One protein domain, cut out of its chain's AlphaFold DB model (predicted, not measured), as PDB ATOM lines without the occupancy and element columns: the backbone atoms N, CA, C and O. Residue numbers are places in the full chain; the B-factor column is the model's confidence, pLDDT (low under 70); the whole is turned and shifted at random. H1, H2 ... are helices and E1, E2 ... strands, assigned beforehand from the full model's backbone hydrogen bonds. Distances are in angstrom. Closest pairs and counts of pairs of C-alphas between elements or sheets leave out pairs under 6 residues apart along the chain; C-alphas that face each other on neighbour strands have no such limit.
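Overview. This is residues 8 to 86 of the 93 residues of an uncharacterized protein of Syntrophomonadaceae bacterium (UniProt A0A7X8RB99). This is a flat, open arrangement in which H2 and H3 make a V and H1 lies away from both. After H3, residues 67 to 72 stick out, and the stretch folds back to bring residues 85 to 86 beside E1. The 79 printed residues have one named strand and three named helices, E1, H1, H2, H3 along the chain, mostly helix. The whole is only just compact, close to loose, with a radius of gyration of the C-alphas of 13.8 A and spans of 40 by 32 by 15 A.

Arrangement. Start at E1, residues 11 to 13, which pairs with no named strand; residues 11 to 12 pair briefly with residues 85 to 86, parallel. E1 and H1, residues 14 to 26, meet only through their link. H2, residues 35 to 42, touches residues 50 to 55 alone of H3, residues 48 to 66; their closest C-alphas, Phe 42 and Gln 51, are 5.0 A apart. Their steep tilt is 58 degrees, opposite ways. H1 is apart from both. Every O i to N i+4 pair is within hydrogen-bond range in H2 and H3, and 8 of 9 in H1.

Along the chain. Find C-alpha 11 at (129.710, 140.430, 180.310), where E1 begins. H1 runs 19.2 A, H2 10.3 A, and H3 26.8 A to C-alpha 66 at (125.722, 118.099, 183.490).

Size, cuts and confidence. The C-alphas farthest apart, Trp 26 and Pro 71, are 41.5 A apart. The printed part has no cut and no long link, and no printed residue is under 70 in pLDDT.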
ATOM      1  N   HIS A   8     136.306 136.048 174.059       97.56
ATOM      2  CA  HIS A   8     134.954 135.575 174.373       97.56
ATOM      3  C   HIS A   8     134.333 136.480 175.437       97.56
ATOM      4  O   HIS A   8     134.799 136.553 176.573       97.56
ATOM      5  N   VAL A   9     133.313 137.235 175.045       97.31
ATOM      6  CA  VAL A   9     132.716 138.271 175.886       97.31
ATOM      7  C   VAL A   9     131.591 137.652 176.698       97.31
ATOM      8  O   VAL A   9     130.561 137.292 176.142       97.31
ATOM      9  N   LEU A  10     131.772 137.570 178.014       96.88
ATOM     10  CA  LEU A  10     130.767 137.010 178.924       96.88
ATOM     11  C   LEU A  10     129.886 138.087 179.568       96.88
ATOM     12  O   LEU A  10     128.728 137.835 179.893       96.88
ATOM     13  N   ALA A  11     130.423 139.296 179.742       96.12
ATOM     14  CA  ALA A  11     129.710 140.430 180.310       96.12
ATOM     15  C   ALA A  11     130.358 141.761 179.904       96.12
ATOM     16  O   ALA A  11     131.544 141.805 179.570       96.12
ATOM     17  N   PHE A  12     129.593 142.850 179.965       95.75
ATOM     18  CA  PHE A  12     130.091 144.215 179.791       95.75
ATOM     19  C   PHE A  12     129.189 145.233 180.508       95.75
ATOM     20  O   PHE A  12     127.991 145.013 180.663       95.75
ATOM     21  N   SER A  13     129.761 146.360 180.937       95.69
ATOM     22  CA  SER A  13     129.000 147.510 181.451       95.69
ATOM     23  C   SER A  13     128.630 148.493 180.337       95.69
ATOM     24  O   SER A  13     129.064 148.317 179.200       95.69
ATOM     25  N   ASP A  14     127.911 149.574 180.646       92.69
ATOM     26  CA  ASP A  14     127.661 150.653 179.673       92.69
ATOM     27  C   ASP A  14     128.964 151.244 179.110       92.69
ATOM     28  O   ASP A  14     129.128 151.386 177.897       92.69
ATOM     29  N   GLN A  15     129.952 151.488 179.977       93.25
ATOM     30  CA  GLN A  15     131.287 151.899 179.540       93.25
ATOM     31  C   GLN A  15     131.999 150.780 178.764       93.25
ATOM     32  O   GLN A  15     132.690 151.032 177.774       93.25
ATOM     33  N   GLY A  16     131.807 149.526 179.184       94.62
ATOM     34  CA  GLY A  16     132.313 148.349 178.483       94.62
ATOM     35  C   GLY A  16     131.753 148.217 177.066       94.62
ATOM     36  O   GLY A  16     132.485 147.822 176.165       94.62
ATOM     37  N   GLN A  17     130.500 148.613 176.830       94.69
ATOM     38  CA  GLN A  17     129.878 148.590 175.507       94.69
ATOM     39  C   GLN A  17     130.595 149.527 174.530       94.69
ATOM     40  O   GLN A  17     130.819 149.154 173.376       94.69
ATOM     41  N   TYR A  18     130.987 150.722 174.980       94.44
ATOM     42  CA  TYR A  18     131.781 151.642 174.163       94.44
ATOM     43  C   TYR A  18     133.136 151.026 173.789       94.44
ATOM     44  O   TYR A  18     133.513 151.020 172.614       94.44
ATOM     45  N   LEU A  19     133.845 150.446 174.765       95.25
ATOM     46  CA  LEU A  19     135.128 149.778 174.520       95.25
ATOM     47  C   LEU A  19     134.982 148.573 173.587       95.25
ATOM     48  O   LEU A  19     135.799 148.402 172.686       95.25
ATOM     49  N   LEU A  20     133.916 147.787 173.740       95.88
ATOM     50  CA  LEU A  20     133.633 146.631 172.895       95.88
ATOM     51  C   LEU A  20     133.507 147.026 171.418       95.88
ATOM     52  O   LEU A  20     134.057 146.350 170.549       95.88
ATOM     53  N   GLN A  21     132.835 148.145 171.128       95.19
ATOM     54  CA  GLN A  21     132.727 148.672 169.764       95.19
ATOM     55  C   GLN A  21     134.097 149.047 169.190       95.19
ATOM     56  O   GLN A  21     134.377 148.776 168.023       95.19
ATOM     57  N   GLN A  22     134.978 149.631 170.009       96.69
ATOM     58  CA  GLN A  22     136.343 149.938 169.576       96.69
ATOM     59  C   GLN A  22     137.155 148.659 169.345       96.69
ATOM     60  O   GLN A  22     137.837 148.543 168.328       96.69
ATOM     61  N   MET A  23     137.041 147.666 170.231       96.19
ATOM     62  CA  MET A  23     137.715 146.375 170.075       96.19
ATOM     63  C   MET A  23     137.294 145.677 168.783       96.19
ATOM     64  O   MET A  23     138.153 145.216 168.045       96.19
ATOM     65  N   GLN A  24     136.002 145.658 168.452       94.12
ATOM     66  CA  GLN A  24     135.514 145.061 167.202       94.12
ATOM     67  C   GLN A  24     136.098 145.726 165.947       94.12
ATOM     68  O   GLN A  24     136.241 145.067 164.921       94.12
ATOM     69  N   ARG A  25     136.435 147.019 166.018       94.88
ATOM     70  CA  ARG A  25     137.004 147.770 164.892       94.88
ATOM     71  C   ARG A  25     138.517 147.606 164.758       94.88
ATOM     72  O   ARG A  25     139.020 147.606 163.638       94.88
ATOM     73  N   TRP A  26     139.232 147.541 165.877       96.38
ATOM     74  CA  TRP A  26     140.692 147.699 165.895       96.38
ATOM     75  C   TRP A  26     141.459 146.447 166.319       96.38
ATOM     76  O   TRP A  26     142.659 146.360 166.069       96.38
ATOM     77  N   SER A  27     140.798 145.489 166.967       95.38
ATOM     78  CA  SER A  27     141.432 144.247 167.401       95.38
ATOM     79  C   SER A  27     141.822 143.374 166.210       95.38
ATOM     80  O   SER A  27     141.059 143.212 165.261       95.38
ATOM     81  N   THR A  28     142.992 142.745 166.303       94.31
ATOM     82  CA  THR A  28     143.434 141.710 165.361       94.31
ATOM     83  C   THR A  28     142.820 140.343 165.660       94.31
ATOM     84  O   THR A  28     142.739 139.507 164.764       94.31
ATOM     85  N   LEU A  29     142.376 140.112 166.900       95.81
ATOM     86  CA  LEU A  29     141.657 138.903 167.288       95.81
ATOM     87  C   LEU A  29     140.140 139.120 167.196       95.81
ATOM     88  O   LEU A  29     139.654 140.192 167.580       95.81
ATOM     89  N   PRO A  30     139.376 138.109 166.750       96.44
ATOM     90  CA  PRO A  30     137.925 138.180 166.692       96.44
ATOM     91  C   PRO A  30     137.316 138.335 168.090       96.44
ATOM     92  O   PRO A  30     137.743 137.707 169.060       96.44
ATOM     93  N   VAL A  31     136.277 139.167 168.171       97.56
ATOM     94  CA  VAL A  31     135.479 139.378 169.383       97.56
ATOM     95  C   VAL A  31     134.169 138.605 169.243       97.56
ATOM     96  O   VAL A  31     133.329 138.929 168.399       97.56
ATOM     97  N   LEU A  32     133.995 137.579 170.073       97.44
ATOM     98  CA  LEU A  32     132.813 136.726 170.126       97.44
ATOM     99  C   LEU A  32     131.886 137.255 171.225       97.44
ATOM    100  O   LEU A  32     132.091 136.985 172.405       97.44
ATOM    101  N   SER A  33     130.887 138.052 170.839       94.38
ATOM    102  CA  SER A  33     129.924 138.658 171.774       94.38
ATOM    103  C   SER A  33     128.490 138.176 171.569       94.38
ATOM    104  O   SER A  33     127.574 138.645 172.235       94.38
ATOM    105  N   ARG A  34     128.258 137.294 170.598       94.62
ATOM    106  CA  ARG A  34     126.959 136.673 170.334       94.62
ATOM    107  C   ARG A  34     127.160 135.179 170.174       94.62
ATOM    108  O   ARG A  34     128.109 134.767 169.508       94.62
ATOM    109  N   GLY A  35     126.211 134.390 170.665       95.81
ATOM    110  CA  GLY A  35     126.256 132.935 170.521       95.81
ATOM    111  C   GLY A  35     126.339 132.463 169.062       95.81
ATOM    112  O   GLY A  35     126.990 131.464 168.772       95.81
ATOM    113  N   SER A  36     125.805 133.232 168.103       96.69
ATOM    114  CA  SER A  36     125.990 132.945 166.674       96.69
ATOM    115  C   SER A  36     127.457 133.020 166.236       96.69
ATOM    116  O   SER A  36     127.889 132.186 165.455       96.69
ATOM    117  N   GLN A  37     128.236 133.978 166.749       97.38
ATOM    118  CA  GLN A  37     129.665 134.108 166.432       97.38
ATOM    119  C   GLN A  37     130.476 132.987 167.083       97.38
ATOM    120  O   GLN A  37     131.393 132.454 166.465       97.38
ATOM    121  N   VAL A  38     130.104 132.594 168.306       98.00
ATOM    122  CA  VAL A  38     130.677 131.418 168.972       98.00
ATOM    123  C   VAL A  38     130.412 130.162 168.142       98.00
ATOM    124  O   VAL A  38     131.329 129.388 167.878       98.00
ATOM    125  N   LYS A  39     129.184 129.999 167.633       97.88
ATOM    126  CA  LYS A  39     128.837 128.892 166.740       97.88
ATOM    127  C   LYS A  39     129.651 128.919 165.444       97.88
ATOM    128  O   LYS A  39     130.114 127.880 165.001       97.88
ATOM    129  N   GLU A  40     129.851 130.083 164.835       98.06
ATOM    130  CA  GLU A  40     130.675 130.199 163.626       98.06
ATOM    131  C   GLU A  40     132.133 129.802 163.862       98.06
ATOM    132  O   GLU A  40     132.724 129.123 163.021       98.06
ATOM    133  N   ALA A  41     132.698 130.181 165.010       98.00
ATOM    134  CA  ALA A  41     134.022 129.740 165.431       98.00
ATOM    135  C   ALA A  41     134.066 128.212 165.614       98.00
ATOM    136  O   ALA A  41     134.965 127.556 165.090       98.00
ATOM    137  N   PHE A  42     133.059 127.645 166.285       98.12
ATOM    138  CA  PHE A  42     132.914 126.204 166.515       98.12
ATOM    139  C   PHE A  42     132.721 125.400 165.218       98.12
ATOM    140  O   PHE A  42     133.261 124.307 165.066       98.12
ATOM    141  N   ASP A  43     132.000 125.955 164.245       98.12
ATOM    142  CA  ASP A  43     131.811 125.365 162.915       98.12
ATOM    143  C   ASP A  43     133.072 125.501 162.027       98.12
ATOM    144  O   ASP A  43     133.063 125.075 160.872       98.12
ATOM    145  N   GLY A  44     134.150 126.110 162.534       97.75
ATOM    146  CA  GLY A  44     135.435 126.228 161.843       97.75
ATOM    147  C   GLY A  44     135.552 127.407 160.881       97.75
ATOM    148  O   GLY A  44     136.547 127.510 160.162       97.75
ATOM    149  N   LYS A  45     134.597 128.350 160.873       98.00
ATOM    150  CA  LYS A  45     134.634 129.503 159.952       98.00
ATOM    151  C   LYS A  45     135.803 130.461 160.209       98.00
ATOM    152  O   LYS A  45     136.143 131.245 159.330       98.00
ATOM    153  N   LEU A  46     136.405 130.406 161.399       96.25
ATOM    154  CA  LEU A  46     137.554 131.231 161.797       96.25
ATOM    155  C   LEU A  46     138.896 130.474 161.736       96.25
ATOM    156  O   LEU A  46     139.916 130.994 162.185       96.25
ATOM    157  N   GLY A  47     138.907 129.263 161.166       96.69
ATOM    158  CA  GLY A  47     140.090 128.412 161.035       96.69
ATOM    159  C   GLY A  47     140.187 127.322 162.107       96.69
ATOM    160  O   GLY A  47     139.595 127.424 163.182       96.69
ATOM    161  N   SER A  48     140.957 126.273 161.809       96.69
ATOM    162  CA  SER A  48     141.036 125.058 162.635       96.69
ATOM    163  C   SER A  48     141.582 125.321 164.039       96.69
ATOM    164  O   SER A  48     141.024 124.828 165.006       96.69
ATOM    165  N   SER A  49     142.603 126.168 164.193       96.19
ATOM    166  CA  SER A  49     143.153 126.462 165.525       96.19
ATOM    167  C   SER A  49     142.143 127.167 166.436       96.19
ATOM    168  O   SER A  49     142.107 126.913 167.638       96.19
ATOM    169  N   VAL A  50     141.314 128.056 165.872       97.31
ATOM    170  CA  VAL A  50     140.222 128.707 166.612       97.31
ATOM    171  C   VAL A  50     139.152 127.680 166.961       97.31
ATOM    172  O   VAL A  50     138.682 127.669 168.095       97.31
ATOM    173  N   GLN A  51     138.803 126.811 166.008       98.25
ATOM    174  CA  GLN A  51     137.846 125.729 166.207       98.25
ATOM    175  C   GLN A  51     138.264 124.802 167.349       98.25
ATOM    176  O   GLN A  51     137.441 124.506 168.210       98.25
ATOM    177  N   ASP A  52     139.523 124.375 167.386       97.69
ATOM    178  CA  ASP A  52     140.036 123.478 168.420       97.69
ATOM    179  C   ASP A  52     139.937 124.123 169.810       97.69
ATOM    180  O   ASP A  52     139.473 123.493 170.763       97.69
ATOM    181  N   MET A  53     140.308 125.405 169.913       97.38
ATOM    182  CA  MET A  53     140.243 126.167 171.162       97.38
ATOM    183  C   MET A  53     138.797 126.355 171.640       97.38
ATOM    184  O   MET A  53     138.472 125.978 172.762       97.38
ATOM    185  N   ILE A  54     137.900 126.855 170.782       97.81
ATOM    186  CA  ILE A  54     136.501 127.088 171.173       97.81
ATOM    187  C   ILE A  54     135.737 125.780 171.404       97.81
ATOM    188  O   ILE A  54     134.822 125.738 172.221       97.81
ATOM    189  N   SER A  55     136.114 124.689 170.731       98.00
ATOM    190  CA  SER A  55     135.528 123.369 170.989       98.00
ATOM    191  C   SER A  55     135.845 122.883 172.400       98.00
ATOM    192  O   SER A  55     134.993 122.253 173.025       98.00
ATOM    193  N   MET A  56     137.040 123.194 172.913       97.88
ATOM    194  CA  MET A  56     137.414 122.890 174.291       97.88
ATOM    195  C   MET A  56     136.607 123.725 175.288       97.88
ATOM    196  O   MET A  56     136.071 123.158 176.238       97.88
ATOM    197  N   ASP A  57     136.455 125.028 175.037       97.50
ATOM    198  CA  ASP A  57     135.636 125.914 175.875       97.50
ATOM    199  C   ASP A  57     134.173 125.435 175.937       97.50
ATOM    200  O   ASP A  57     133.633 125.233 177.024       97.50
ATOM    201  N   VAL A  58     133.552 125.160 174.781       97.94
ATOM    202  CA  VAL A  58     132.161 124.670 174.699       97.94
ATOM    203  C   VAL A  58     132.009 123.314 175.392       97.94
ATOM    204  O   VAL A  58     131.046 123.097 176.125       97.94
ATOM    205  N   MET A  59     132.961 122.396 175.203       98.19
ATOM    206  CA  MET A  59     132.938 121.092 175.872       98.19
ATOM    207  C   MET A  59     133.044 121.230 177.393       98.19
ATOM    208  O   MET A  59     132.367 120.502 178.121       98.19
ATOM    209  N   ALA A  60     133.877 122.150 177.884       97.88
ATOM    210  CA  ALA A  60     134.021 122.405 179.310       97.88
ATOM    211  C   ALA A  60     132.710 122.927 179.918       97.88
ATOM    212  O   ALA A  60     132.281 122.420 180.959       97.88
ATOM    213  N   THR A  61     132.039 123.869 179.248       97.44
ATOM    214  CA  THR A  61     130.715 124.356 179.660       97.44
ATOM    215  C   THR A  61     129.668 123.240 179.630       97.44
ATOM    216  O   THR A  61     128.923 123.071 180.595       97.44
ATOM    217  N   ASP A  62     129.637 122.428 178.570       97.38
ATOM    218  CA  ASP A  62     128.708 121.299 178.452       97.38
ATOM    219  C   ASP A  62     128.896 120.299 179.595       97.38
ATOM    220  O   ASP A  62     127.921 119.869 180.215       97.38
ATOM    221  N   PHE A  63     130.148 119.970 179.919       97.31
ATOM    222  CA  PHE A  63     130.477 119.082 181.028       97.31
ATOM    223  C   PHE A  63     130.070 119.679 182.380       97.31
ATOM    224  O   PHE A  63     129.483 118.982 183.209       97.31
ATOM    225  N   TYR A  64     130.324 120.972 182.592       97.19
ATOM    226  CA  TYR A  64     129.896 121.684 183.794       97.19
ATOM    227  C   TYR A  64     128.369 121.643 183.962       97.19
ATOM    228  O   TYR A  64     127.867 121.328 185.045       97.19
ATOM    229  N   ASN A  65     127.623 121.875 182.879       96.62
ATOM    230  CA  ASN A  65     126.163 121.904 182.907       96.62
ATOM    231  C   ASN A  65     125.552 120.560 183.322       96.62
ATOM    232  O   ASN A  65     124.498 120.560 183.956       96.62
ATOM    233  N   LEU A  66     126.202 119.420 183.049       96.69
ATOM    234  CA  LEU A  66     125.722 118.099 183.490       96.69
ATOM    235  C   LEU A  66     125.582 117.990 185.016       96.69
ATOM    236  O   LEU A  66     124.743 117.230 185.505       96.69
ATOM    237  N   LEU A  67     126.387 118.748 185.762       96.94
ATOM    238  CA  LEU A  67     126.460 118.687 187.221       96.94
ATOM    239  C   LEU A  67     125.566 119.722 187.913       96.94
ATOM    240  O   LEU A  67     125.521 119.766 189.143       96.94
ATOM    241  N   LEU A  68     124.821 120.539 187.159       96.75
ATOM    242  CA  LEU A  68     123.945 121.545 187.753       96.75
ATOM    243  C   LEU A  68     122.830 120.885 188.596       96.75
ATOM    244  O   LEU A  68     122.218 119.902 188.154       96.75
ATOM    245  N   PRO A  69     122.520 121.408 189.801       96.75
ATOM    246  CA  PRO A  69     121.544 120.787 190.700       96.75
ATOM    247  C   PRO A  69     120.145 120.670 190.092       96.75
ATOM    248  O   PRO A  69     119.491 119.640 190.245       96.75
ATOM    249  N   ALA A  70     119.703 121.702 189.369       96.88
ATOM    250  CA  ALA A  70     118.414 121.724 188.693       96.88
ATOM    251  C   ALA A  70     118.521 121.058 187.306       96.88
ATOM    252  O   ALA A  70     119.226 121.586 186.443       96.88
ATOM    253  N   PRO A  71     117.805 119.944 187.041       94.81
ATOM    254  CA  PRO A  71     117.859 119.257 185.748       94.81
ATOM    255  C   PRO A  71     117.468 120.137 184.555       94.81
ATOM    256  O   PRO A  71     117.988 119.947 183.462       94.81
ATOM    257  N   SER A  72     116.598 121.128 184.771       94.06
ATOM    258  CA  SER A  72     116.189 122.098 183.750       94.06
ATOM    259  C   SER A  72     117.329 122.988 183.246       94.06
ATOM    260  O   SER A  72     117.208 123.545 182.161       94.06
ATOM    261  N   LEU A  73     118.425 123.114 184.002       92.69
ATOM    262  CA  LEU A  73     119.604 123.891 183.612       92.69
ATOM    263  C   LEU A  73     120.663 123.042 182.887       92.69
ATOM    264  O   LEU A  73     121.633 123.590 182.374       92.69
ATOM    265  N   ARG A  74     120.489 121.715 182.811       94.56
ATOM    266  CA  ARG A  74     121.444 120.779 182.184       94.56
ATOM    267  C   ARG A  74     121.299 120.731 180.660       94.56
ATOM    268  O   ARG A  74     121.244 119.660 180.059       94.56
ATOM    269  N   SER A  75     121.177 121.891 180.029       90.06
ATOM    270  CA  SER A  75     121.176 122.014 178.574       90.06
ATOM    271  C   SER A  75     122.606 122.124 178.055       90.06
ATOM    272  O   SER A  75     123.390 122.922 178.571       90.06
ATOM    273  N   GLY A  76     122.934 121.365 177.013       91.19
ATOM    274  CA  GLY A  76     124.183 121.561 176.279       91.19
ATOM    275  C   GLY A  76     124.145 122.809 175.394       91.19
ATOM    276  O   GLY A  76     123.078 123.355 175.098       91.19
ATOM    277  N   ARG A  77     125.321 123.207 174.918       92.44
ATOM    278  CA  ARG A  77     125.579 124.296 173.975       92.44
ATOM    279  C   ARG A  77     125.073 125.652 174.450       92.44
ATOM    280  O   ARG A  77     124.644 126.473 173.635       92.44
ATOM    281  N   SER A  78     125.146 125.907 175.756       94.81
ATOM    282  CA  SER A  78     124.738 127.196 176.323       94.81
ATOM    283  C   SER A  78     125.572 128.361 175.791       94.81
ATOM    284  O   SER A  78     125.040 129.454 175.644       94.81
ATOM    285  N   ASP A  79     126.830 128.149 175.396       96.50
ATOM    286  CA  ASP A  79     127.652 129.194 174.761       96.50
ATOM    287  C   ASP A  79     127.070 129.714 173.430       96.50
ATOM    288  O   ASP A  79     127.379 130.823 172.997       96.50
ATOM    289  N   PHE A  80     126.195 128.949 172.763       96.44
ATOM    290  CA  PHE A  80     125.544 129.382 171.518       96.44
ATOM    291  C   PHE A  80     124.246 130.157 171.753       96.44
ATOM    292  O   PHE A  80     123.735 130.790 170.826       96.44
ATOM    293  N   THR A  81     123.683 130.086 172.957       94.00
ATOM    294  CA  THR A  81     122.344 130.604 173.272       94.00
ATOM    295  C   THR A  81     122.353 131.661 174.371       94.00
ATOM    296  O   THR A  81     121.433 132.475 174.435       94.00
ATOM    297  N   THR A  82     123.398 131.704 175.195       93.56
ATOM    298  CA  THR A  82     123.578 132.704 176.245       93.56
ATOM    299  C   THR A  82     124.138 133.994 175.656       93.56
ATOM    300  O   THR A  82     125.207 134.018 175.047       93.56
ATOM    301  N   SER A  83     123.411 135.094 175.845       93.88
ATOM    302  CA  SER A  83     123.918 136.435 175.543       93.88
ATOM    303  C   SER A  83     124.834 136.925 176.670       93.88
ATOM    304  O   SER A  83     124.562 136.607 177.831       93.88
ATOM    305  N   PRO A  84     125.864 137.741 176.377       95.88
ATOM    306  CA  PRO A  84     126.686 138.336 177.421       95.88
ATOM    307  C   PRO A  84     125.837 139.186 178.369       95.88
ATOM    308  O   PRO A  84     124.924 139.894 177.934       95.88
ATOM    309  N   LEU A  85     126.161 139.151 179.658       96.38
ATOM    310  CA  LEU A  85     125.458 139.933 180.667       96.38
ATOM    311  C   LEU A  85     125.782 141.423 180.504       96.38
ATOM    312  O   LEU A  85     126.939 141.831 180.613       96.38
ATOM    313  N   ARG A  86     124.755 142.250 180.296       94.62
ATOM    314  CA  ARG A  86     124.898 143.705 180.372       94.62
ATOM    315  C   ARG A  86     124.688 144.164 181.812       94.62
ATOM    316  O   ARG A  86     123.652 143.877 182.401       94.62
TER     317      ARG A  86